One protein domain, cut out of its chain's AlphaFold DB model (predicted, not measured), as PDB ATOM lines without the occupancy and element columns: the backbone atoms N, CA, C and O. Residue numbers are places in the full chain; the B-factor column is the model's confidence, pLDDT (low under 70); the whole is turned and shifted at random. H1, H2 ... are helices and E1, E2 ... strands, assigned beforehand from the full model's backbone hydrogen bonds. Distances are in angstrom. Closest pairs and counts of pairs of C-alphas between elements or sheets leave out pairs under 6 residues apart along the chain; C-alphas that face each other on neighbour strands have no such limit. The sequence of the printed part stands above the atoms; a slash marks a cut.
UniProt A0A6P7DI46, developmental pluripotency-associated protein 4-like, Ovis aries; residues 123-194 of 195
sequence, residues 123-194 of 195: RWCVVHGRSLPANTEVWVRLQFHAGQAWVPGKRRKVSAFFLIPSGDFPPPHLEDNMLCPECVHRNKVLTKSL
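AT A GLANCE: This is residues 123 to 194 of the 195 residues of the protein "developmental pluripotency-associated protein 4-like" of Ovis aries (UniProt A0A6P7DI46). Two small sheets stand apart towards opposite ends of the domain, the hairpin E1 E2 at one end and the three strands E3, E4 and E5 at the other, with the helix H1 packed on the three-stranded sheet by E5 and E4. A long loop, residues 161 to 180, runs from E5 out past the E1 E2 hairpin and folds back between the two sheets to H1; on its way back, residues 178 to 179 pair with residues 140 to 141, antiparallel. The printed part has 72 residues with five named strands and then one named helix, in the order E1 E2 E3 E4 E5 H1, and under half of the residues are in named elements. Both sheets are antiparallel, one in the order E1 E2 and the other E3 E4 E5, and the class is mixed, helices and strands. The whole is compact, with a radius of gyration of the C-alphas of 11.8 A, and its C-alphas span 32 by 29 by 20 A.

HOW THE PARTS SIT: E1, residues 123 to 125, and E2, residues 130 to 133, form a hairpin, antiparallel at 130 degrees, with N 132 and O 123 2.8 A apart, within hydrogen-bond range. E3, residues 143 to 145, is apart from E2. E4, residues 148 to 152, forms a hairpin with E3 at 137 degrees, with N 150 and O 143 2.8 A apart. E5, residues 158 to 160, forms a hairpin with E4 at 140 degrees, with N 151 and O 159 2.8 A apart. E3, E4 and E5 are a meander, each strand the antiparallel neighbour of the one before. The pairing is staggered: E4 pairs with E3 over residues 148 to 150 and with E5 over residues 150 to 152. H1, residues 181 to 193, is on this sheet, with 14 pairs of C-alphas within 10 A. Its closest C-alphas to E5 are those of Thr 191 and Ser 159, 6.8 A apart. Every O i to N i+4 pair in H1 is within hydrogen-bond range. E1 and H1 are apart, but only just, at 8.3 A.

IN THESE COORDINATES: E1 begins with C-alpha 123 at (6.876, 27.107, -27.194) and is 6.5 A long; E2 is 10.2 A long. E3 is 6.5 A long, E4 12.8 A and E5 6.8 A. H1 is 18.7 A long, from C-alpha 181 at (5.418, 20.707, -36.322) to C-alpha 193 at (-4.147, 5.349, -41.182).

THE WHOLE: The two C-alphas farthest apart are those of Pro 172 and Ser 193, at 35.5 A. The printed part has no cut. The link from E5 to H1, 20 residues, is long. The mean pLDDT of the printed part is 93.0, and one printed residue, Thr 136, is under 70.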
ATOM      1  N   ARG A 123       8.229  27.601 -27.470       95.75
ATOM      2  CA  ARG A 123       6.876  27.107 -27.194       95.75
ATOM      3  C   ARG A 123       6.927  25.729 -26.551       95.75
ATOM      4  O   ARG A 123       7.828  24.933 -26.809       95.75
ATOM      5  N   TRP A 124       5.955  25.441 -25.695       97.31
ATOM      6  CA  TRP A 124       5.815  24.136 -25.057       97.31
ATOM      7  C   TRP A 124       5.164  23.138 -26.011       97.31
ATOM      8  O   TRP A 124       4.134  23.453 -26.596       97.31
ATOM      9  N   CYS A 125       5.717  21.932 -26.171       97.00
ATOM     10  CA  CYS A 125       5.024  20.875 -26.905       97.00
ATOM     11  C   CYS A 125       4.432  19.827 -25.960       97.00
ATOM     12  O   CYS A 125       5.172  19.020 -25.399       97.00
ATOM     13  N   VAL A 126       3.097  19.762 -25.897       97.50
ATOM     14  CA  VAL A 126       2.346  18.868 -24.989       97.50
ATOM     15  C   VAL A 126       2.653  17.373 -25.165       97.50
ATOM     16  O   VAL A 126       2.517  16.596 -24.229       97.50
ATOM     17  N   VAL A 127       3.086  16.947 -26.357       97.81
ATOM     18  CA  VAL A 127       3.490  15.552 -26.644       97.81
ATOM     19  C   VAL A 127       4.920  15.263 -26.185       97.81
ATOM     20  O   VAL A 127       5.248  14.126 -25.871       97.81
ATOM     21  N   HIS A 128       5.791  16.274 -26.185       97.38
ATOM     22  CA  HIS A 128       7.210  16.109 -25.873       97.38
ATOM     23  C   HIS A 128       7.581  16.474 -24.434       97.38
ATOM     24  O   HIS A 128       8.717  16.206 -24.053       97.38
ATOM     25  N   GLY A 129       6.690  17.117 -23.673       97.19
ATOM     26  CA  GLY A 129       6.964  17.505 -22.286       97.19
ATOM     27  C   GLY A 129       8.101  18.506 -22.133       97.19
ATOM     28  O   GLY A 129       8.816  18.494 -21.134       97.19
ATOM     29  N   ARG A 130       8.343  19.327 -23.160       97.00
ATOM     30  CA  ARG A 130       9.453  20.283 -23.159       97.00
ATOM     31  C   ARG A 130       9.218  21.489 -24.054       97.00
ATOM     32  O   ARG A 130       8.498  21.436 -25.056       97.00
ATOM     33  N   SER A 131       9.909  22.555 -23.686       95.94
ATOM     34  CA  SER A 131      10.067  23.786 -24.448       95.94
ATOM     35  C   SER A 131      10.947  23.545 -25.684       95.94
ATOM     36  O   SER A 131      12.020  22.952 -25.573       95.94
ATOM     37  N   LEU A 132      10.498  23.984 -26.861       94.62
ATOM     38  CA  LEU A 132      11.177  23.817 -28.152       94.62
ATOM     39  C   LEU A 132      11.147  25.134 -28.960       94.62
ATOM     40  O   LEU A 132      10.224  25.931 -28.771       94.62
ATOM     41  N   PRO A 133      12.104  25.369 -29.880       93.31
ATOM     42  CA  PRO A 133      12.115  26.564 -30.726       93.31
ATOM     43  C   PRO A 133      10.878  26.691 -31.633       93.31
ATOM     44  O   PRO A 133      10.350  25.705 -32.152       93.31
ATOM     45  N   ALA A 134      10.439  27.927 -31.856       89.38
ATOM     46  CA  ALA A 134       9.307  28.311 -32.701       89.38
ATOM     47  C   ALA A 134       9.680  29.321 -33.801       89.38
ATOM     48  O   ALA A 134       8.810  29.946 -34.397       89.38
ATOM     49  N   ASN A 135      10.975  29.445 -34.089       79.75
ATOM     50  CA  ASN A 135      11.562  30.406 -35.022       79.75
ATOM     51  C   ASN A 135      11.333  30.098 -36.519       79.75
ATOM     52  O   ASN A 135      11.411  31.013 -37.331       79.75
ATOM     53  N   THR A 136      11.075  28.844 -36.905       69.50
ATOM     54  CA  THR A 136      11.129  28.416 -38.321       69.50
ATOM     55  C   THR A 136       9.851  27.796 -38.886       69.50
ATOM     56  O   THR A 136       9.666  27.789 -40.102       69.50
ATOM     57  N   GLU A 137       8.962  27.261 -38.050       80.56
ATOM     58  CA  GLU A 137       7.877  26.389 -38.509       80.56
ATOM     59  C   GLU A 137       6.549  26.656 -37.784       80.56
ATOM     60  O   GLU A 137       6.506  27.090 -36.633       80.56
ATOM     61  N   VAL A 138       5.427  26.380 -38.462       87.75
ATOM     62  CA  VAL A 138       4.084  26.696 -37.948       87.75
ATOM     63  C   VAL A 138       3.668  25.715 -36.851       87.75
ATOM     64  O   VAL A 138       3.114  24.644 -37.107       87.75
ATOM     65  N   TRP A 139       3.891  26.140 -35.614       94.19
ATOM     66  CA  TRP A 139       3.286  25.572 -34.416       94.19
ATOM     67  C   TRP A 139       1.761  25.678 -34.440       94.19
ATOM     68  O   TRP A 139       1.198  26.677 -34.893       94.19
ATOM     69  N   VAL A 140       1.086  24.665 -33.897       94.69
ATOM     70  CA  VAL A 140      -0.378  24.570 -33.918       94.69
ATOM     71  C   VAL A 140      -0.942  24.513 -32.505       94.69
ATOM     72  O   VAL A 140      -0.543  23.669 -31.708       94.69
ATOM     73  N   ARG A 141      -1.929  25.372 -32.232       95.56
ATOM     74  CA  ARG A 141      -2.735  25.331 -31.012       95.56
ATOM     75  C   ARG A 141      -3.866  24.314 -31.144       95.56
ATOM     76  O   ARG A 141      -4.642  24.365 -32.102       95.56
ATOM     77  N   LEU A 142      -3.963  23.406 -30.179       96.00
ATOM     78  CA  LEU A 142      -5.067  22.466 -30.033       96.00
ATOM     79  C   LEU A 142      -6.374  23.207 -29.741       96.00
ATOM     80  O   LEU A 142      -6.417  24.157 -28.960       96.00
ATOM     81  N   GLN A 143      -7.453  22.731 -30.354       94.94
ATOM     82  CA  GLN A 143      -8.812  23.177 -30.074       94.94
ATOM     83  C   GLN A 143      -9.556  22.091 -29.300       94.94
ATOM     84  O   GLN A 143      -9.484  20.920 -29.662       94.94
ATOM     85  N   PHE A 144     -10.295  22.472 -28.263       93.81
ATOM     86  CA  PHE A 144     -11.061  21.536 -27.446       93.81
ATOM     87  C   PHE A 144     -12.550  21.698 -27.743       93.81
ATOM     88  O   PHE A 144     -13.133  22.741 -27.461       93.81
ATOM     89  N   HIS A 145     -13.163  20.654 -28.304       87.69
ATOM     90  CA  HIS A 145     -14.581  20.620 -28.666       87.69
ATOM     91  C   HIS A 145     -15.208  19.357 -28.076       87.69
ATOM     92  O   HIS A 145     -14.683  18.263 -28.272       87.69
ATOM     93  N   ALA A 146     -16.309  19.508 -27.333       90.88
ATOM     94  CA  ALA A 146     -17.021  18.411 -26.658       90.88
ATOM     95  C   ALA A 146     -16.131  17.501 -25.773       90.88
ATOM     96  O   ALA A 146     -16.344  16.296 -25.693       90.88
ATOM     97  N   GLY A 147     -15.118  18.075 -25.109       90.50
ATOM     98  CA  GLY A 147     -14.172  17.333 -24.260       90.50
ATOM     99  C   GLY A 147     -13.059  16.599 -25.019       90.50
ATOM    100  O   GLY A 147     -12.208  15.982 -24.386       90.50
ATOM    101  N   GLN A 148     -13.024  16.688 -26.351       92.12
ATOM    102  CA  GLN A 148     -12.003  16.072 -27.195       92.12
ATOM    103  C   GLN A 148     -11.064  17.130 -27.791       92.12
ATOM    104  O   GLN A 148     -11.494  18.237 -28.125       92.12
ATOM    105  N   ALA A 149      -9.782  16.790 -27.927       95.62
ATOM    106  CA  ALA A 149      -8.767  17.648 -28.533       95.62
ATOM    107  C   ALA A 149      -8.697  17.457 -30.060       95.62
ATOM    108  O   ALA A 149      -8.752  16.337 -30.576       95.62
ATOM    109  N   TRP A 150      -8.533  18.566 -30.779       96.00
ATOM    110  CA  TRP A 150      -8.529  18.643 -32.237       96.00
ATOM    111  C   TRP A 150      -7.343  19.465 -32.734       96.00
ATOM    112  O   TRP A 150      -7.064  20.556 -32.234       96.00
ATOM    113  N   VAL A 151      -6.675  18.964 -33.770       95.44
ATOM    114  CA  VAL A 151      -5.618  19.671 -34.496       95.44
ATOM    115  C   VAL A 151      -6.258  20.407 -35.683       95.44
ATOM    116  O   VAL A 151      -6.814  19.748 -36.570       95.44
ATOM    117  N   PRO A 152      -6.217  21.750 -35.743       93.38
ATOM    118  CA  PRO A 152      -6.665  22.484 -36.920       93.38
ATOM    119  C   PRO A 152      -5.725  22.249 -38.111       93.38
ATOM    120  O   PRO A 152      -4.502  22.235 -37.989       93.38
ATOM    121  N   GLY A 153      -6.319  22.064 -39.288       87.06
ATOM    122  CA  GLY A 153      -5.634  21.793 -40.545       87.06
ATOM    123  C   GLY A 153      -5.969  22.804 -41.645       87.06
ATOM    124  O   GLY A 153      -6.642  23.817 -41.449       87.06
ATOM    125  N   LYS A 154      -5.483  22.525 -42.860       82.31
ATOM    126  CA  LYS A 154      -5.701  23.396 -44.027       82.31
ATOM    127  C   LYS A 154      -7.180  23.390 -44.458       82.31
ATOM    128  O   LYS A 154      -7.859  22.370 -44.362       82.31
ATOM    129  N   ARG A 155      -7.654  24.519 -45.010       83.25
ATOM    130  CA  ARG A 155      -9.018  24.707 -45.562       83.25
ATOM    131  C   ARG A 155     -10.158  24.415 -44.562       83.25
ATOM    132  O   ARG A 155     -11.113  23.730 -44.911       83.25
ATOM    133  N   ARG A 156     -10.051  24.922 -43.324       80.50
ATOM    134  CA  ARG A 156     -11.038  24.744 -42.228       80.50
ATOM    135  C   ARG A 156     -11.324  23.285 -41.822       80.50
ATOM    136  O   ARG A 156     -12.257  23.044 -41.065       80.50
ATOM    137  N   LYS A 157     -10.531  22.310 -42.280       88.00
ATOM    138  CA  LYS A 157     -10.608  20.934 -41.773       88.00
ATOM    139  C   LYS A 157      -9.944  20.859 -40.400       88.00
ATOM    140  O   LYS A 157      -8.866  21.419 -40.221       88.00
ATOM    141  N   VAL A 158     -10.549  20.127 -39.475       91.94
ATOM    142  CA  VAL A 158      -9.931  19.695 -38.214       91.94
ATOM    143  C   VAL A 158      -9.725  18.181 -38.257       91.94
ATOM    144  O   VAL A 158     -10.478  17.473 -38.925       91.94
ATOM    145  N   SER A 159      -8.706  17.682 -37.566       93.25
ATOM    146  CA  SER A 159      -8.496  16.251 -37.325       93.25
ATOM    147  C   SER A 159      -8.458  15.996 -35.827       93.25
ATOM    148  O   SER A 159      -7.891  16.812 -35.098       93.25
ATOM    149  N   ALA A 160      -9.009  14.875 -35.362       94.44
ATOM    150  CA  ALA A 160      -8.868  14.486 -33.963       94.44
ATOM    151  C   ALA A 160      -7.382  14.350 -33.585       94.44
ATOM    152  O   ALA A 160      -6.518  14.088 -34.431       94.44
ATOM    153  N   PHE A 161      -7.081  14.588 -32.315       96.06
ATOM    154  CA  PHE A 161      -5.746  14.431 -31.761       96.06
ATOM    155  C   PHE A 161      -5.591  13.026 -31.161       96.06
ATOM    156  O   PHE A 161      -6.341  12.647 -30.265       96.06
ATOM    157  N   PHE A 162      -4.638  12.256 -31.688       95.56
ATOM    158  CA  PHE A 162      -4.402  10.842 -31.374       95.56
ATOM    159  C   PHE A 162      -3.066  10.585 -30.659       95.56
ATOM    160  O   PHE A 162      -2.803   9.458 -30.243       95.56
ATOM    161  N   LEU A 163      -2.194  11.592 -30.550       96.19
ATOM    162  CA  LEU A 163      -0.923  11.458 -29.836       96.19
ATOM    163  C   LEU A 163      -1.148  11.557 -28.325       96.19
ATOM    164  O   LEU A 163      -1.959  12.354 -27.859       96.19
ATOM    165  N   ILE A 164      -0.396  10.766 -27.565       96.00
ATOM    166  CA  ILE A 164      -0.430  10.778 -26.101       96.00
ATOM    167  C   ILE A 164       0.380  11.999 -25.608       96.00
ATOM    168  O   ILE A 164       1.529  12.149 -26.031       96.00
ATOM    169  N   PRO A 165      -0.187  12.890 -24.767       96.19
ATOM    170  CA  PRO A 165       0.572  13.944 -24.089       96.19
ATOM    171  C   PRO A 165       1.588  13.362 -23.101       96.19
ATOM    172  O   PRO A 165       1.358  12.291 -22.545       96.19
ATOM    173  N   SER A 166       2.679  14.077 -22.830       96.44
ATOM    174  CA  SER A 166       3.714  13.598 -21.902       96.44
ATOM    175  C   SER A 166       3.253  13.550 -20.438       96.44
ATOM    176  O   SER A 166       3.742  12.728 -19.669       96.44
ATOM    177  N   GLY A 167       2.293  14.404 -20.064       94.31
ATOM    178  CA  GLY A 167       1.836  14.581 -18.681       94.31
ATOM    179  C   GLY A 167       2.670  15.579 -17.868       94.31
ATOM    180  O   GLY A 167       2.328  15.851 -16.720       94.31
ATOM    181  N   ASP A 168       3.724  16.145 -18.458       96.25
ATOM    182  CA  ASP A 168       4.503  17.231 -17.863       96.25
ATOM    183  C   ASP A 168       3.758  18.565 -17.987       96.25
ATOM    184  O   ASP A 168       3.071  18.818 -18.979       96.25
ATOM    185  N   PHE A 169       3.946  19.453 -17.011       94.56
ATOM    186  CA  PHE A 169       3.347  20.790 -17.019       94.56
ATOM    187  C   PHE A 169       4.310  21.834 -17.610       94.56
ATOM    188  O   PHE A 169       5.498  21.820 -17.268       94.56
ATOM    189  N   PRO A 170       3.829  22.779 -18.440       96.56
ATOM    190  CA  PRO A 170       4.667  23.852 -18.956       96.56
ATOM    191  C   PRO A 170       5.142  24.819 -17.864       96.56
ATOM    192  O   PRO A 170       4.463  25.022 -16.853       96.56
ATOM    193  N   PRO A 171       6.255  25.535 -18.114       95.44
ATOM    194  CA  PRO A 171       6.569  26.776 -17.415       95.44
ATOM    195  C   PRO A 171       5.377  27.757 -17.442       95.44
ATOM    196  O   PRO A 171       4.739  27.877 -18.487       95.44
ATOM    197  N   PRO A 172       5.114  28.544 -16.375       94.81
ATOM    198  CA  PRO A 172       3.906  29.381 -16.262       94.81
ATOM    199  C   PRO A 172       3.677  30.441 -17.355       94.81
ATOM    200  O   PRO A 172       2.607  31.038 -17.410       94.81
ATOM    201  N   HIS A 173       4.680  30.708 -18.196       92.94
ATOM    202  CA  HIS A 173       4.622  31.661 -19.306       92.94
ATOM    203  C   HIS A 173       4.352  30.999 -20.676       92.94
ATOM    204  O   HIS A 173       4.325  31.704 -21.682       92.94
ATOM    205  N   LEU A 174       4.176  29.672 -20.738       95.06
ATOM    206  CA  LEU A 174       3.925  28.912 -21.969       95.06
ATOM    207  C   LEU A 174       2.555  28.216 -21.936       95.06
ATOM    208  O   LEU A 174       2.074  27.800 -20.886       95.06
ATOM    209  N   GLU A 175       1.926  28.069 -23.104       94.62
ATOM    210  CA  GLU A 175       0.578  27.496 -23.216       94.62
ATOM    211  C   GLU A 175       0.583  25.954 -23.268       94.62
ATOM    212  O   GLU A 175       1.215  25.356 -24.142       94.62
ATOM    213  N   ASP A 176      -0.215  25.300 -22.410       95.62
ATOM    214  CA  ASP A 176      -0.373  23.829 -22.364       95.62
ATOM    215  C   ASP A 176      -1.314  23.259 -23.448       95.62
ATOM    216  O   ASP A 176      -2.168  22.406 -23.218       95.62
ATOM    217  N   ASN A 177      -1.247  23.807 -24.656       95.88
ATOM    218  CA  ASN A 177      -2.107  23.399 -25.769       95.88
ATOM    219  C   ASN A 177      -1.393  23.478 -27.124       95.88
ATOM    220  O   ASN A 177      -2.041  23.425 -28.169       95.88
ATOM    221  N   MET A 178      -0.066  23.591 -27.119       95.88
ATOM    222  CA  MET A 178       0.735  23.805 -28.316       95.88
ATOM    223  C   MET A 178       1.397  22.507 -28.805       95.88
ATOM    224  O   MET A 178       1.911  21.686 -28.041       95.88
ATOM    225  N   LEU A 179       1.372  22.308 -30.123       96.38
ATOM    226  CA  LEU A 179       2.014  21.199 -30.821       96.38
ATOM    227  C   LEU A 179       3.136  21.709 -31.710       96.38
ATOM    228  O   LEU A 179       2.913  22.578 -32.561       96.38
ATOM    229  N   CYS A 180       4.314  21.102 -31.562       95.44
ATOM    230  CA  CYS A 180       5.397  21.321 -32.502       95.44
ATOM    231  C   CYS A 180       5.058  20.687 -33.869       95.44
ATOM    232  O   CYS A 180       4.255  19.744 -33.947       95.44
ATOM    233  N   PRO A 181       5.679  21.167 -34.955       94.62
ATOM    234  CA  PRO A 181       5.418  20.707 -36.322       94.62
ATOM    235  C   PRO A 181       5.584  19.194 -36.524       94.62
ATOM    236  O   PRO A 181       4.764  18.571 -37.200       94.62
ATOM    237  N   GLU A 182       6.573  18.571 -35.875       95.19
ATOM    238  CA  GLU A 182       6.771  17.113 -35.888       95.19
ATOM    239  C   GLU A 182       5.554  16.358 -35.332       95.19
ATOM    240  O   GLU A 182       5.130  15.336 -35.875       95.19
ATOM    241  N   CYS A 183       4.951  16.859 -34.250       95.94
ATOM    242  CA  CYS A 183       3.747  16.280 -33.653       95.94
ATOM    243  C   CYS A 183       2.516  16.509 -34.534       95.94
ATOM    244  O   CYS A 183       1.704  15.600 -34.696       95.94
ATOM    245  N   VAL A 184       2.405  17.674 -35.178       95.06
ATOM    246  CA  VAL A 184       1.364  17.933 -36.188       95.06
ATOM    247  C   VAL A 184       1.500  16.958 -37.365       95.06
ATOM    248  O   VAL A 184       0.502  16.388 -37.814       95.06
ATOM    249  N   HIS A 185       2.726  16.706 -37.835       94.19
ATOM    250  CA  HIS A 185       2.998  15.735 -38.891       94.19
ATOM    251  C   HIS A 185       2.632  14.309 -38.458       94.19
ATOM    252  O   HIS A 185       1.864  13.644 -39.155       94.19
ATOM    253  N   ARG A 186       3.111  13.850 -37.292       95.75
ATOM    254  CA  ARG A 186       2.795  12.513 -36.756       95.75
ATOM    255  C   ARG A 186       1.291  12.308 -36.572       95.75
ATOM    256  O   ARG A 186       0.759  11.304 -37.040       95.75
ATOM    257  N   ASN A 187       0.574  13.282 -36.005       95.44
ATOM    258  CA  ASN A 187      -0.881  13.194 -35.854       95.44
ATOM    259  C   ASN A 187      -1.606  13.099 -37.207       95.44
ATOM    260  O   ASN A 187      -2.584  12.367 -37.350       95.44
ATOM    261  N   LYS A 188      -1.114  13.813 -38.226       93.69
ATOM    262  CA  LYS A 188      -1.650  13.760 -39.591       93.69
ATOM    263  C   LYS A 188      -1.407  12.406 -40.269       93.69
ATOM    264  O   LYS A 188      -2.247  11.992 -41.063       93.69
ATOM    265  N   VAL A 189      -0.296  11.726 -39.976       95.06
ATOM    266  CA  VAL A 189      -0.057  10.344 -40.431       95.06
ATOM    267  C   VAL A 189      -1.053   9.395 -39.762       95.06
ATOM    268  O   VAL A 189      -1.770   8.701 -40.475       95.06
ATOM    269  N   LEU A 190      -1.198   9.458 -38.431       94.62
ATOM    270  CA  LEU A 190      -2.169   8.638 -37.687       94.62
ATOM    271  C   LEU A 190      -3.614   8.855 -38.158       94.62
ATOM    272  O   LEU A 190      -4.352   7.898 -38.363       94.62
ATOM    273  N   THR A 191      -4.004  10.107 -38.410       91.94
ATOM    274  CA  THR A 191      -5.339  10.442 -38.940       91.94
ATOM    275  C   THR A 191      -5.608   9.755 -40.283       91.94
ATOM    276  O   THR A 191      -6.738   9.360 -40.541       91.94
ATOM    277  N   LYS A 192      -4.590   9.607 -41.144       91.19
ATOM    278  CA  LYS A 192      -4.727   8.946 -42.451       91.19
ATOM    279  C   LYS A 192      -4.769   7.422 -42.368       91.19
ATOM    280  O   LYS A 192      -5.349   6.816 -43.252       91.19
ATOM    281  N   SER A 193      -4.126   6.810 -41.373       90.69
ATOM    282  CA  SER A 193      -4.147   5.349 -41.182       90.69
ATOM    283  C   SER A 193      -5.414   4.843 -40.482       90.69
ATOM    284  O   SER A 193      -5.586   3.638 -40.338       90.69
ATOM    285  N   LEU A 194      -6.268   5.756 -40.012       85.75
ATOM    286  CA  LEU A 194      -7.544   5.482 -39.343       85.75
ATOM    287  C   LEU A 194      -8.758   5.841 -40.232       85.75
ATOM    288  O   LEU A 194      -9.870   5.968 -39.719       85.75
TER     289      LEU A 194